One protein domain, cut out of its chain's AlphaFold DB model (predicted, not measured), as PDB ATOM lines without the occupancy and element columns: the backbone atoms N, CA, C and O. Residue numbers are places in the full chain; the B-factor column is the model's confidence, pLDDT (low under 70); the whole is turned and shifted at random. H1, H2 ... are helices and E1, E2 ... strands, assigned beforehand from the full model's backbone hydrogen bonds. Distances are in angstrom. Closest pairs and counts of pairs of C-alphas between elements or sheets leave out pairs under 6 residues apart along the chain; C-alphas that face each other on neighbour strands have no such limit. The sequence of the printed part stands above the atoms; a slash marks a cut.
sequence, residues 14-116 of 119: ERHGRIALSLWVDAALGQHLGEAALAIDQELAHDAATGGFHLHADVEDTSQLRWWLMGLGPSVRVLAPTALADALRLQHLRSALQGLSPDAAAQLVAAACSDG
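AT A GLANCE: This is residues 14 to 116 of the 119 residues of the protein "WYL domain-containing protein" of Stenotrophomonas sp (UniProt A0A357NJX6). A twisted sheet of four antiparallel strands has H1 and H2 over one face, while H3 begins over the opposite face and leads away from it to H4 at the far end. Residues 109 to 116 stick out free. The printed part has 103 residues, in the order E1 H1 E2 E3 H2 E4 H3 H4; its class is mixed, helices and strands, and the sheet's order is E2 E3 E1 E4. It is loose, with a radius of gyration of the C-alphas of 16.0 A and spans of 48 by 36 by 22 A.

IN THESE COORDINATES: E1, residues 15 to 25, measures 23.7 A from C-alpha 15 at (-44.701, -122.223, 65.081); E3, residues 52 to 62, 25.0 A. E2 is residues 43 to 47 and E4 76 to 80. H1 is residues 27 to 35, H2 63 to 71, H3 82 to 97, 22.3 A, and H4 102 to 114, 18.4 A, ending at C-alpha 114 at (-17.921, -143.024, 86.665).

HOW THE PARTS SIT: E2 and E3 form a hairpin, with N 45 and O 54 2.8 A apart. N 21 and O 57 of E1 and E3 are 2.8 A apart, and N 24 and O 77 of E1 and E4 2.8 A. E1, H1, E2 and E3, H2, E4 are split strand-helix-strand units, another strand between their two strands, with right-handed crossovers. H1 is on the sheet at a height of 8.6 A; its closest C-alphas to E3 are Ala 27 and Gly 52, 4.6 A. H3 is on the sheet, its closest C-alphas to E4 being Ala 85 and Val 78, 5.1 A. H3 and H4 are close but not clearly touching, Leu 97 and Ala 105 being the closest C-alphas, 6.7 A. In H1, H2, H3 and H4 every O i to N i+4 pair is within hydrogen-bond range.

THE WHOLE: The C-alphas of Ile 40 and Asp 103 are farthest apart, 48.2 A. The printed part has no cut and no long link. Residues 14 and 114 to 116 have pLDDT under 70.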
ATOM      1  N   GLU A  14     -47.385-121.371  68.893       69.88
ATOM      2  CA  GLU A  14     -46.047-120.977  68.459       69.88
ATOM      3  C   GLU A  14     -45.577-121.954  67.380       69.88
ATOM      4  O   GLU A  14     -45.581-123.166  67.596       69.88
ATOM      5  N   ARG A  15     -45.226-121.432  66.200       76.19
ATOM      6  CA  ARG A  15     -44.701-122.223  65.081       76.19
ATOM      7  C   ARG A  15     -43.247-121.857  64.861       76.19
ATOM      8  O   ARG A  15     -42.934-120.684  64.668       76.19
ATOM      9  N   HIS A  16     -42.390-122.864  64.832       79.88
ATOM     10  CA  HIS A  16     -40.949-122.709  64.639       79.88
ATOM     11  C   HIS A  16     -40.512-123.064  63.205       79.88
ATOM     12  O   HIS A  16     -39.320-123.151  62.922       79.88
ATOM     13  N   GLY A  17     -41.480-123.227  62.295       88.44
ATOM     14  CA  GLY A  17     -41.285-123.697  60.924       88.44
ATOM     15  C   GLY A  17     -41.620-125.180  60.771       88.44
ATOM     16  O   GLY A  17     -42.105-125.811  61.708       88.44
ATOM     17  N   ARG A  18     -41.356-125.737  59.586       94.12
ATOM     18  CA  ARG A  18     -41.507-127.175  59.337       94.12
ATOM     19  C   ARG A  18     -40.223-127.921  59.659       94.12
ATOM     20  O   ARG A  18     -39.129-127.399  59.443       94.12
ATOM     21  N   ILE A  19     -40.372-129.147  60.138       96.00
ATOM     22  CA  ILE A  19     -39.267-130.051  60.445       96.00
ATOM     23  C   ILE A  19     -39.507-131.411  59.796       96.00
ATOM     24  O   ILE A  19     -40.626-131.922  59.815       96.00
ATOM     25  N   ALA A  20     -38.427-132.016  59.307       97.69
ATOM     26  CA  ALA A  20     -38.397-133.425  58.943       97.69
ATOM     27  C   ALA A  20     -38.268-134.249  60.233       97.69
ATOM     28  O   ALA A  20     -37.174-134.418  60.787       97.69
ATOM     29  N   LEU A  21     -39.402-134.689  60.773       98.19
ATOM     30  CA  LEU A  21     -39.476-135.413  62.033       98.19
ATOM     31  C   LEU A  21     -39.154-136.887  61.799       98.19
ATOM     32  O   LEU A  21     -39.735-137.531  60.930       98.19
ATOM     33  N   SER A  22     -38.240-137.433  62.599       98.44
ATOM     34  CA  SER A  22     -37.969-138.872  62.629       98.44
ATOM     35  C   SER A  22     -38.098-139.401  64.047       98.44
ATOM     36  O   SER A  22     -37.452-138.889  64.967       98.44
ATOM     37  N   LEU A  23     -38.915-140.437  64.219       98.25
ATOM     38  CA  LEU A  23     -39.209-141.058  65.506       98.25
ATOM     39  C   LEU A  23     -38.893-142.552  65.467       98.25
ATOM     40  O   LEU A  23     -38.981-143.195  64.424       98.25
ATOM     41  N   TRP A  24     -38.592-143.109  66.630       98.31
ATOM     42  CA  TRP A  24     -38.915-144.495  66.936       98.31
ATOM     43  C   TRP A  24     -40.114-144.500  67.885       98.31
ATOM     44  O   TRP A  24     -40.160-143.689  68.815       98.31
ATOM     45  N   VAL A  25     -41.073-145.385  67.655       98.25
ATOM     46  CA  VAL A  25     -42.254-145.575  68.502       98.25
ATOM     47  C   VAL A  25     -42.435-147.048  68.830       98.25
ATOM     48  O   VAL A  25     -42.048-147.921  68.049       98.25
ATOM     49  N   ASP A  26     -43.035-147.334  69.981       98.25
ATOM     50  CA  ASP A  26     -43.420-148.703  70.311       98.25
ATOM     51  C   ASP A  26     -44.532-149.234  69.384       98.25
ATOM     52  O   ASP A  26     -45.119-148.506  68.574       98.25
ATOM     53  N   ALA A  27     -44.815-150.534  69.485       97.31
ATOM     54  CA  ALA A  27     -45.796-151.188  68.627       97.31
ATOM     55  C   ALA A  27     -47.198-150.565  68.732       97.31
ATOM     56  O   ALA A  27     -47.863-150.386  67.714       97.31
ATOM     57  N   ALA A  28     -47.650-150.236  69.946       96.56
ATOM     58  CA  ALA A  28     -49.004-149.748  70.191       96.56
ATOM     59  C   ALA A  28     -49.198-148.338  69.622       96.56
ATOM     60  O   ALA A  28     -50.163-148.082  68.900       96.56
ATOM     61  N   LEU A  29     -48.246-147.441  69.882       97.25
ATOM     62  CA  LEU A  29     -48.252-146.099  69.316       97.25
ATOM     63  C   LEU A  29     -48.098-146.140  67.790       97.25
ATOM     64  O   LEU A  29     -48.781-145.394  67.093       97.25
ATOM     65  N   GLY A  30     -47.266-147.042  67.261       97.12
ATOM     66  CA  GLY A  30     -47.124-147.254  65.820       97.12
ATOM     67  C   GLY A  30     -48.434-147.651  65.133       97.12
ATOM     68  O   GLY A  30     -48.748-147.107  64.077       97.12
ATOM     69  N   GLN A  31     -49.238-148.531  65.745       96.38
ATOM     70  CA  GLN A  31     -50.569-148.873  65.218       96.38
ATOM     71  C   GLN A  31     -51.504-147.660  65.203       96.38
ATOM     72  O   GLN A  31     -52.098-147.361  64.169       96.38
ATOM     73  N   HIS A  32     -51.580-146.911  66.308       96.25
ATOM     74  CA  HIS A  32     -52.403-145.700  66.370       96.25
ATOM     75  C   HIS A  32     -51.992-144.655  65.330       96.25
ATOM     76  O   HIS A  32     -52.853-144.033  64.718       96.25
ATOM     77  N   LEU A  33     -50.691-144.483  65.090       96.19
ATOM     78  CA  LEU A  33     -50.185-143.560  64.074       96.19
ATOM     79  C   LEU A  33     -50.420-144.059  62.644       96.19
ATOM     80  O   LEU A  33     -50.493-143.243  61.729       96.19
ATOM     81  N   GLY A  34     -50.582-145.368  62.443       95.50
ATOM     82  CA  GLY A  34     -51.047-145.934  61.175       95.50
ATOM     83  C   GLY A  34     -52.510-145.597  60.870       95.50
ATOM     84  O   GLY A  34     -52.867-145.410  59.710       95.50
ATOM     85  N   GLU A  35     -53.349-145.474  61.901       95.12
ATOM     86  CA  GLU A  35     -54.763-145.093  61.775       95.12
ATOM     87  C   GLU A  35     -54.959-143.568  61.731       95.12
ATOM     88  O   GLU A  35     -55.794-143.058  60.982       95.12
ATOM     89  N   ALA A  36     -54.184-142.840  62.535       93.69
ATOM     90  CA  ALA A  36     -54.268-141.398  62.727       93.69
ATOM     91  C   ALA A  36     -52.901-140.744  62.471       93.69
ATOM     92  O   ALA A  36     -52.180-140.373  63.400       93.69
ATOM     93  N   ALA A  37     -52.551-140.622  61.191       94.38
ATOM     94  CA  ALA A  37     -51.271-140.071  60.759       94.38
ATOM     95  C   ALA A  37     -51.067-138.605  61.188       94.38
ATOM     96  O   ALA A  37     -51.998-137.796  61.176       94.38
ATOM     97  N   LEU A  38     -49.820-138.248  61.511       93.19
ATOM     98  CA  LEU A  38     -49.398-136.885  61.863       93.19
ATOM     99  C   LEU A  38     -49.345-135.953  60.648       93.19
ATOM    100  O   LEU A  38     -49.534-134.744  60.785       93.19
ATOM    101  N   ALA A  39     -49.056-136.508  59.473       94.44
ATOM    102  CA  ALA A  39     -48.932-135.784  58.216       94.44
ATOM    103  C   ALA A  39     -49.314-136.677  57.030       94.44
ATOM    104  O   ALA A  39     -49.422-137.896  57.158       94.44
ATOM    105  N   ILE A  40     -49.524-136.056  55.868       94.75
ATOM    106  CA  ILE A  40     -49.928-136.755  54.641       94.75
ATOM    107  C   ILE A  40     -48.803-137.616  54.054       94.75
ATOM    108  O   ILE A  40     -49.059-138.644  53.441       94.75
ATOM    109  N   ASP A  41     -47.568-137.179  54.254       97.19
ATOM    110  CA  ASP A  41     -46.316-137.787  53.817       97.19
ATOM    111  C   ASP A  41     -45.711-138.694  54.899       97.19
ATOM    112  O   ASP A  41     -44.540-139.050  54.832       97.19
ATOM    113  N   GLN A  42     -46.502-139.063  55.915       98.00
ATOM    114  CA  GLN A  42     -46.040-139.945  56.974       98.00
ATOM    115  C   GLN A  42     -45.708-141.337  56.428       98.00
ATOM    116  O   GLN A  42     -46.559-142.020  55.854       98.00
ATOM    117  N   GLU A  43     -44.506-141.805  56.740       98.12
ATOM    118  CA  GLU A  43     -44.044-143.158  56.463       98.12
ATOM    119  C   GLU A  43     -43.782-143.909  57.771       98.12
ATOM    120  O   GLU A  43     -43.220-143.357  58.718       98.12
ATOM    121  N   LEU A  44     -44.183-145.184  57.821       97.62
ATOM    122  CA  LEU A  44     -43.947-146.094  58.942       97.62
ATOM    123  C   LEU A  44     -43.202-147.337  58.451       97.62
ATOM    124  O   LEU A  44     -43.678-148.052  57.570       97.62
ATOM    125  N   ALA A  45     -42.060-147.628  59.068       97.88
ATOM    126  CA  ALA A  45     -41.262-148.819  58.813       97.88
ATOM    127  C   ALA A  45     -41.121-149.635  60.099       97.88
ATOM    128  O   ALA A  45     -40.708-149.113  61.129       97.88
ATOM    129  N   HIS A  46     -41.459-150.922  60.054       97.38
ATOM    130  CA  HIS A  46     -41.328-151.797  61.217       97.38
ATOM    131  C   HIS A  46     -39.850-152.044  61.565       97.38
ATOM    132  O   HIS A  46     -39.062-152.435  60.703       97.38
ATOM    133  N   ASP A  47     -39.493-151.864  62.835       96.44
ATOM    134  CA  ASP A  47     -38.188-152.218  63.389       96.44
ATOM    135  C   ASP A  47     -38.256-153.632  63.976       96.44
ATOM    136  O   ASP A  47     -38.746-153.852  65.086       96.44
ATOM    137  N   ALA A  48     -37.748-154.608  63.221       93.06
ATOM    138  CA  ALA A  48     -37.748-156.010  63.629       93.06
ATOM    139  C   ALA A  48     -36.851-156.302  64.845       93.06
ATOM    140  O   ALA A  48     -37.065-157.313  65.512       93.06
ATOM    141  N   ALA A  49     -35.857-155.456  65.140       94.00
ATOM    142  CA  ALA A  49     -34.962-155.666  66.272       94.00
ATOM    143  C   ALA A  49     -35.632-155.286  67.598       94.00
ATOM    144  O   ALA A  49     -35.400-155.938  68.616       94.00
ATOM    145  N   THR A  50     -36.478-154.254  67.588       92.75
ATOM    146  CA  THR A  50     -37.162-153.767  68.795       92.75
ATOM    147  C   THR A  50     -38.640-154.151  68.862       92.75
ATOM    148  O   THR A  50     -39.258-153.968  69.908       92.75
ATOM    149  N   GLY A  51     -39.232-154.610  67.754       94.62
ATOM    150  CA  GLY A  51     -40.679-154.807  67.607       94.62
ATOM    151  C   GLY A  51     -41.477-153.498  67.552       94.62
ATOM    152  O   GLY A  51     -42.660-153.492  67.880       94.62
ATOM    153  N   GLY A  52     -40.818-152.384  67.217       97.00
ATOM    154  CA  GLY A  52     -41.407-151.042  67.157       97.00
ATOM    155  C   GLY A  52     -41.540-150.547  65.720       97.00
ATOM    156  O   GLY A  52     -41.481-151.330  64.772       97.00
ATOM    157  N   PHE A  53     -41.683-149.237  65.545       98.38
ATOM    158  CA  PHE A  53     -41.715-148.606  64.228       98.38
ATOM    159  C   PHE A  53     -40.812-147.379  64.173       98.38
ATOM    160  O   PHE A  53     -40.783-146.564  65.095       98.38
ATOM    161  N   HIS A  54     -40.122-147.214  63.053       98.38
ATOM    162  CA  HIS A  54     -39.554-145.945  62.640       98.38
ATOM    163  C   HIS A  54     -40.598-145.149  61.868       98.38
ATOM    164  O   HIS A  54     -41.206-145.670  60.935       98.38
ATOM    165  N   LEU A  55     -40.789-143.892  62.255       98.31
ATOM    166  CA  LEU A  55     -41.679-142.956  61.580       98.31
ATOM    167  C   LEU A  55     -40.871-141.815  60.975       98.31
ATOM    168  O   LEU A  55     -39.991-141.275  61.650       98.31
ATOM    169  N   HIS A  56     -41.219-141.415  59.754       98.44
ATOM    170  CA  HIS A  56     -40.746-140.189  59.114       98.44
ATOM    171  C   HIS A  56     -41.930-139.340  58.632       98.44
ATOM    172  O   HIS A  56     -42.895-139.903  58.123       98.44
ATOM    173  N   ALA A  57     -41.884-138.018  58.823       97.75
ATOM    174  CA  ALA A  57     -42.903-137.081  58.329       97.75
ATOM    175  C   ALA A  57     -42.411-135.620  58.342       97.75
ATOM    176  O   ALA A  57     -41.769-135.197  59.310       97.75
ATOM    177  N   ASP A  58     -42.797-134.811  57.353       97.50
ATOM    178  CA  ASP A  58     -42.646-133.355  57.376       97.50
ATOM    179  C   ASP A  58     -43.820-132.693  58.111       97.50
ATOM    180  O   ASP A  58     -44.917-132.503  57.577       97.50
ATOM    181  N   VAL A  59     -43.577-132.245  59.340       95.88
ATOM    182  CA  VAL A  59     -44.603-131.673  60.229       95.88
ATOM    183  C   VAL A  59     -44.319-130.213  60.563       95.88
ATOM    184  O   VAL A  59     -43.193-129.732  60.446       95.88
ATOM    185  N   GLU A  60     -45.346-129.494  61.010       94.50
ATOM    186  CA  GLU A  60     -45.159-128.180  61.627       94.50
ATOM    187  C   GLU A  60     -44.591-128.336  63.041       94.50
ATOM    188  O   GLU A  60     -45.141-129.064  63.870       94.50
ATOM    189  N   ASP A  61     -43.514-127.613  63.336       92.75
ATOM    190  CA  ASP A  61     -42.892-127.575  64.654       92.75
ATOM    191  C   ASP A  61     -43.662-126.628  65.576       92.75
ATOM    192  O   ASP A  61     -43.320-125.451  65.762       92.75
ATOM    193  N   THR A  62     -44.759-127.150  66.118       92.69
ATOM    194  CA  THR A  62     -45.643-126.415  67.017       92.69
ATOM    195  C   THR A  62     -45.409-126.774  68.475       92.69
ATOM    196  O   THR A  62     -44.994-127.889  68.810       92.69
ATOM    197  N   SER A  63     -45.761-125.861  69.385       90.25
ATOM    198  CA  SER A  63     -45.791-126.197  70.810       90.25
ATOM    199  C   SER A  63     -46.723-127.379  71.092       90.25
ATOM    200  O   SER A  63     -46.372-128.215  71.921       90.25
ATOM    201  N   GLN A  64     -47.855-127.529  70.385       90.12
ATOM    202  CA  GLN A  64     -48.718-128.706  70.572       90.12
ATOM    203  C   GLN A  64     -48.015-130.017  70.214       90.12
ATOM    204  O   GLN A  64     -48.121-130.969  70.983       90.12
ATOM    205  N   LEU A  65     -47.282-130.072  69.096       93.19
ATOM    206  CA  LEU A  65     -46.512-131.259  68.720       93.19
ATOM    207  C   LEU A  65     -45.488-131.597  69.807       93.19
ATOM    208  O   LEU A  65     -45.394-132.739  70.249       93.19
ATOM    209  N   ARG A  66     -44.747-130.590  70.281       93.81
ATOM    210  CA  ARG A  66     -43.743-130.769  71.339       93.81
ATOM    211  C   ARG A  66     -44.370-131.259  72.643       93.81
ATOM    212  O   ARG A  66     -43.824-132.151  73.281       93.81
ATOM    213  N   TRP A  67     -45.521-130.713  73.031       91.25
ATOM    214  CA  TRP A  67     -46.259-131.136  74.223       91.25
ATOM    215  C   TRP A  67     -46.795-132.553  74.095       91.25
ATOM    216  O   TRP A  67     -46.682-133.335  75.037       91.25
ATOM    217  N   TRP A  68     -47.328-132.896  72.925       94.19
ATOM    218  CA  TRP A  68     -47.760-134.250  72.623       94.19
ATOM    219  C   TRP A  68     -46.592-135.237  72.741       94.19
ATOM    220  O   TRP A  68     -46.704-136.203  73.488       94.19
ATOM    221  N   LEU A  69     -45.437-134.939  72.133       95.44
ATOM    222  CA  LEU A  69     -44.225-135.763  72.242       95.44
ATOM    223  C   LEU A  69     -43.754-135.945  73.694       95.44
ATOM    224  O   LEU A  69     -43.369-137.048  74.071       95.44
ATOM    225  N   MET A  70     -43.809-134.895  74.520       92.50
ATOM    226  CA  MET A  70     -43.490-135.000  75.952       92.50
ATOM    227  C   MET A  70     -44.474-135.910  76.704       92.50
ATOM    228  O   MET A  70     -44.067-136.674  77.576       92.50
ATOM    229  N   GLY A  71     -45.765-135.848  76.369       92.50
ATOM    230  CA  GLY A  71     -46.810-136.634  77.030       92.50
ATOM    231  C   GLY A  71     -46.743-138.141  76.760       92.50
ATOM    232  O   GLY A  71     -47.267-138.920  77.551       92.50
ATOM    233  N   LEU A  72     -46.083-138.558  75.677       93.25
ATOM    234  CA  LEU A  72     -45.932-139.968  75.295       93.25
ATOM    235  C   LEU A  72     -44.863-140.718  76.110       93.25
ATOM    236  O   LEU A  72     -44.838-141.949  76.105       93.25
ATOM    237  N   GLY A  73     -43.977-139.998  76.806       90.56
ATOM    238  CA  GLY A  73     -42.960-140.591  77.675       90.56
ATOM    239  C   GLY A  73     -42.087-141.642  76.961       90.56
ATOM    240  O   GLY A  73     -41.480-141.326  75.939       90.56
ATOM    241  N   PRO A  74     -41.970-142.880  77.487       91.25
ATOM    242  CA  PRO A  74     -41.063-143.897  76.949       91.25
ATOM    243  C   PRO A  74     -41.543-144.559  75.648       91.25
ATOM    244  O   PRO A  74     -40.742-145.222  74.990       91.25
ATOM    245  N   SER A  75     -42.812-144.381  75.263       95.75
ATOM    246  CA  SER A  75     -43.386-144.965  74.041       95.75
ATOM    247  C   SER A  75     -42.863-144.324  72.754       95.75
ATOM    248  O   SER A  75     -43.097-144.850  71.666       95.75
ATOM    249  N   VAL A  76     -42.148-143.199  72.859       96.62
ATOM    250  CA  VAL A  76     -41.566-142.478  71.727       96.62
ATOM    251  C   VAL A  76     -40.117-142.091  71.997       96.62
ATOM    252  O   VAL A  76     -39.719-141.730  73.104       96.62
ATOM    253  N   ARG A  77     -39.309-142.102  70.941       96.75
ATOM    254  CA  ARG A  77     -37.964-141.536  70.921       96.75
ATOM    255  C   ARG A  77     -37.799-140.670  69.683       96.75
ATOM    256  O   ARG A  77     -37.858-141.169  68.566       96.75
ATOM    257  N   VAL A  78     -37.520-139.386  69.885       97.56
ATOM    258  CA  VAL A  78     -37.166-138.485  68.781       97.56
ATOM    259  C   VAL A  78     -35.731-138.766  68.337       97.56
ATOM    260  O   VAL A  78     -34.802-138.726  69.147       97.56
ATOM    261  N   LEU A  79     -35.566-139.072  67.052       97.75
ATOM    262  CA  LEU A  79     -34.281-139.347  66.406       97.75
ATOM    263  C   LEU A  79     -33.773-138.113  65.650       97.75
ATOM    264  O   LEU A  79     -32.593-137.783  65.741       97.75
ATOM    265  N   ALA A  80     -34.670-137.406  64.958       97.38
ATOM    266  CA  ALA A  80     -34.373-136.158  64.263       97.38
ATOM    267  C   ALA A  80     -35.574-135.189  64.308       97.38
ATOM    268  O   ALA A  80     -36.715-135.655  64.353       97.38
ATOM    269  N   PRO A  81     -35.337-133.862  64.280       97.12
ATOM    270  CA  PRO A  81     -34.023-133.213  64.326       97.12
ATOM    271  C   PRO A  81     -33.365-133.329  65.711       97.12
ATOM    272  O   PRO A  81     -34.040-133.322  66.741       97.12
ATOM    273  N   THR A  82     -32.030-133.405  65.747       95.88
ATOM    274  CA  THR A  82     -31.260-133.602  66.992       95.88
ATOM    275  C   THR A  82     -31.544-132.514  68.027       95.88
ATOM    276  O   THR A  82     -31.729-132.822  69.198       95.88
ATOM    277  N   ALA A  83     -31.705-131.262  67.588       92.44
ATOM    278  CA  ALA A  83     -32.047-130.147  68.471       92.44
ATOM    279  C   ALA A  83     -33.376-130.357  69.225       92.44
ATOM    280  O   ALA A  83     -33.475-130.019  70.404       92.44
ATOM    281  N   LEU A  84     -34.388-130.945  68.574       93.56
ATOM    282  CA  LEU A  84     -35.657-131.281  69.227       93.56
ATOM    283  C   LEU A  84     -35.475-132.448  70.204       93.56
ATOM    284  O   LEU A  84     -35.960-132.382  71.333       93.56
ATOM    285  N   ALA A  85     -34.748-133.491  69.796       94.56
ATOM    286  CA  ALA A  85     -34.459-134.631  70.661       94.56
ATOM    287  C   ALA A  85     -33.731-134.202  71.949       94.56
ATOM    288  O   ALA A  85     -34.099-134.627  73.045       94.56
ATOM    289  N   ASP A  86     -32.744-133.317  71.828       94.12
ATOM    290  CA  ASP A  86     -31.975-132.799  72.958       94.12
ATOM    291  C   ASP A  86     -32.820-131.901  73.861       94.12
ATOM    292  O   ASP A  86     -32.756-132.029  75.086       94.12
ATOM    293  N   ALA A  87     -33.676-131.054  73.280       91.94
ATOM    294  CA  ALA A  87     -34.607-130.232  74.045       91.94
ATOM    295  C   ALA A  87     -35.565-131.088  74.891       91.94
ATOM    296  O   ALA A  87     -35.758-130.805  76.076       91.94
ATOM    297  N   LEU A  88     -36.121-132.162  74.319       92.25
ATOM    298  CA  LEU A  88     -37.018-133.074  75.035       92.25
ATOM    299  C   LEU A  88     -36.284-133.874  76.117       92.25
ATOM    300  O   LEU A  88     -36.787-133.987  77.235       92.25
ATOM    301  N   ARG A  89     -35.069-134.375  75.840       91.38
ATOM    302  CA  ARG A  89     -34.240-135.039  76.864       91.38
ATOM    303  C   ARG A  89     -33.938-134.108  78.030       91.38
ATOM    304  O   ARG A  89     -34.120-134.502  79.180       91.38
ATOM    305  N   LEU A  90     -33.512-132.877  77.749       90.94
ATOM    306  CA  LEU A  90     -33.223-131.885  78.781       90.94
ATOM    307  C   LEU A  90     -34.466-131.573  79.618       90.94
ATOM    308  O   LEU A  90     -34.372-131.450  80.838       90.94
ATOM    309  N   GLN A  91     -35.631-131.472  78.978       89.62
ATOM    310  CA  GLN A  91     -36.885-131.235  79.680       89.62
ATOM    311  C   GLN A  91     -37.260-132.409  80.595       89.62
ATOM    312  O   GLN A  91     -37.567-132.178  81.762       89.62
ATOM    313  N   HIS A  92     -37.153-133.656  80.126       88.25
ATOM    314  CA  HIS A  92     -37.385-134.837  80.964       88.25
ATOM    315  C   HIS A  92     -36.415-134.914  82.146       88.25
ATOM    316  O   HIS A  92     -36.839-135.190  83.268       88.25
ATOM    317  N   LEU A  93     -35.130-134.613  81.927       87.56
ATOM    318  CA  LEU A  93     -34.138-134.552  83.002       87.56
ATOM    319  C   LEU A  93     -34.512-133.496  84.045       87.56
ATOM    320  O   LEU A  93     -34.503-133.787  85.237       87.56
ATOM    321  N   ARG A  94     -34.900-132.289  83.616       87.06
ATOM    322  CA  ARG A  94     -35.368-131.235  84.531       87.06
ATOM    323  C   ARG A  94     -36.555-131.707  85.364       87.06
ATOM    324  O   ARG A  94     -36.531-131.535  86.578       87.06
ATOM    325  N   SER A  95     -37.555-132.321  84.735       85.88
ATOM    326  CA  SER A  95     -38.731-132.846  85.432       85.88
ATOM    327  C   SER A  95     -38.374-133.941  86.438       85.88
ATOM    328  O   SER A  95     -38.896-133.930  87.549       85.88
ATOM    329  N   ALA A  96     -37.451-134.844  86.097       84.44
ATOM    330  CA  ALA A  96     -36.986-135.882  87.017       84.44
ATOM    331  C   ALA A  96     -36.255-135.284  88.231       84.44
ATOM    332  O   ALA A  96     -36.510-135.673  89.370       84.44
ATOM    333  N   LEU A  97     -35.384-134.296  88.000       83.56
ATOM    334  CA  LEU A  97     -34.579-133.663  89.048       83.56
ATOM    335  C   LEU A  97     -35.411-132.852  90.052       83.56
ATOM    336  O   LEU A  97     -35.001-132.734  91.202       83.56
ATOM    337  N   GLN A  98     -36.583-132.335  89.671       82.81
ATOM    338  CA  GLN A  98     -37.450-131.583  90.592       82.81
ATOM    339  C   GLN A  98     -37.968-132.413  91.780       82.81
ATOM    340  O   GLN A  98     -38.333-131.834  92.802       82.81
ATOM    341  N   GLY A  99     -37.994-133.746  91.667       78.69
ATOM    342  CA  GLY A  99     -38.376-134.652  92.756       78.69
ATOM    343  C   GLY A  99     -37.203-135.183  93.590       78.69
ATOM    344  O   GLY A  99     -37.431-135.882  94.577       78.69
ATOM    345  N   LEU A 100     -35.959-134.886  93.202       81.19
ATOM    346  CA  LEU A 100     -34.747-135.382  93.853       81.19
ATOM    347  C   LEU A 100     -34.182-134.344  94.827       81.19
ATOM    348  O   LEU A 100     -34.183-133.142  94.561       81.19
ATOM    349  N   SER A 101     -33.637-134.811  95.952       85.56
ATOM    350  CA  SER A 101     -32.781-133.955  96.773       85.56
ATOM    351  C   SER A 101     -31.499-133.611  95.992       85.56
ATOM    352  O   SER A 101     -31.042-134.422  95.179       85.56
ATOM    353  N   PRO A 102     -30.883-132.438  96.227       80.38
ATOM    354  CA  PRO A 102     -29.657-132.043  95.530       80.38
ATOM    355  C   PRO A 102     -28.516-133.048  95.739       80.38
ATOM    356  O   PRO A 102     -27.719-133.269  94.833       80.38
ATOM    357  N   ASP A 103     -28.481-133.699  96.903       84.38
ATOM    358  CA  ASP A 103     -27.505-134.736  97.232       84.38
ATOM    359  C   ASP A 103     -27.721-136.011  96.397       84.38
ATOM    360  O   ASP A 103     -26.794-136.510  95.761       84.38
ATOM    361  N   ALA A 104     -28.969-136.482  96.286       82.38
ATOM    362  CA  ALA A 104     -29.306-137.642  95.462       82.38
ATOM    363  C   ALA A 104     -29.080-137.376  93.963       82.38
ATOM    364  O   ALA A 104     -28.606-138.251  93.237       82.38
ATOM    365  N   ALA A 105     -29.366-136.156  93.495       79.44
ATOM    366  CA  ALA A 105     -29.044-135.735  92.134       79.44
ATOM    367  C   ALA A 105     -27.524-135.733  91.879       79.44
ATOM    368  O   ALA A 105     -27.082-136.237  90.847       79.44
ATOM    369  N   ALA A 106     -26.720-135.222  92.819       80.12
ATOM    370  CA  ALA A 106     -25.262-135.212  92.700       80.12
ATOM    371  C   ALA A 106     -24.674-136.631  92.665       80.12
ATOM    372  O   ALA A 106     -23.789-136.902  91.855       80.12
ATOM    373  N   GLN A 107     -25.203-137.550  93.478       79.88
ATOM    374  CA  GLN A 107     -24.800-138.960  93.475       79.88
ATOM    375  C   GLN A 107     -25.126-139.659  92.144       79.88
ATOM    376  O   GLN A 107     -24.282-140.381  91.620       79.88
ATOM    377  N   LEU A 108     -26.303-139.408  91.557       78.88
ATOM    378  CA  LEU A 108     -26.670-139.943  90.237       78.88
ATOM    379  C   LEU A 108     -25.756-139.422  89.123       78.88
ATOM    380  O   LEU A 108     -25.324-140.197  88.271       78.88
ATOM    381  N   VAL A 109     -25.436-138.126  89.136       79.31
ATOM    382  CA  VAL A 109     -24.499-137.533  88.169       79.31
ATOM    383  C   VAL A 109     -23.098-138.123  88.345       79.31
ATOM    384  O   VAL A 109     -22.477-138.520  87.363       79.31
ATOM    385  N   ALA A 110     -22.614-138.246  89.584       79.69
ATOM    386  CA  ALA A 110     -21.311-138.840  89.881       79.69
ATOM    387  C   ALA A 110     -21.225-140.315  89.450       79.69
ATOM    388  O   ALA A 110     -20.207-140.728  88.889       79.69
ATOM    389  N   ALA A 111     -22.293-141.092  89.653       76.06
ATOM    390  CA  ALA A 111     -22.392-142.467  89.172       76.06
ATOM    391  C   ALA A 111     -22.341-142.529  87.635       76.06
ATOM    392  O   ALA A 111     -21.514-143.249  87.083       76.06
ATOM    393  N   ALA A 112     -23.130-141.700  86.940       74.06
ATOM    394  CA  ALA A 112     -23.149-141.651  85.476       74.06
ATOM    395  C   ALA A 112     -21.805-141.218  84.856       74.06
ATOM    396  O   ALA A 112     -21.446-141.683  83.777       74.06
ATOM    397  N   CYS A 113     -21.040-140.350  85.527       72.94
ATOM    398  CA  CYS A 113     -19.694-139.967  85.091       72.94
ATOM    399  C   CYS A 113     -18.630-141.046  85.359       72.94
ATOM    400  O   CYS A 113     -17.581-141.026  84.719       72.94
ATOM    401  N   SER A 114     -18.880-141.976  86.286       65.62
ATOM    402  CA  SER A 114     -17.921-143.024  86.665       65.62
ATOM    403  C   SER A 114     -17.956-144.249  85.739       65.62
ATOM    404  O   SER A 114     -16.957-144.951  85.639       65.62
ATOM    405  N   ASP A 115     -19.051-144.464  84.999       57.78
ATOM    406  CA  ASP A 115     -19.196-145.540  83.995       57.78
ATOM    407  C   ASP A 115     -18.562-145.206  82.621       57.78
ATOM    408  O   ASP A 115     -18.687-145.958  81.654       57.78
ATOM    409  N   GLY A 116     -17.866-144.068  82.511       53.84
ATOM    410  CA  GLY A 116     -17.366-143.498  81.258       53.84
ATOM    411  C   GLY A 116     -15.856-143.596  81.006       53.84
ATOM    412  O   GLY A 116     -15.332-142.709  80.339       53.84
TER     413      GLY A 116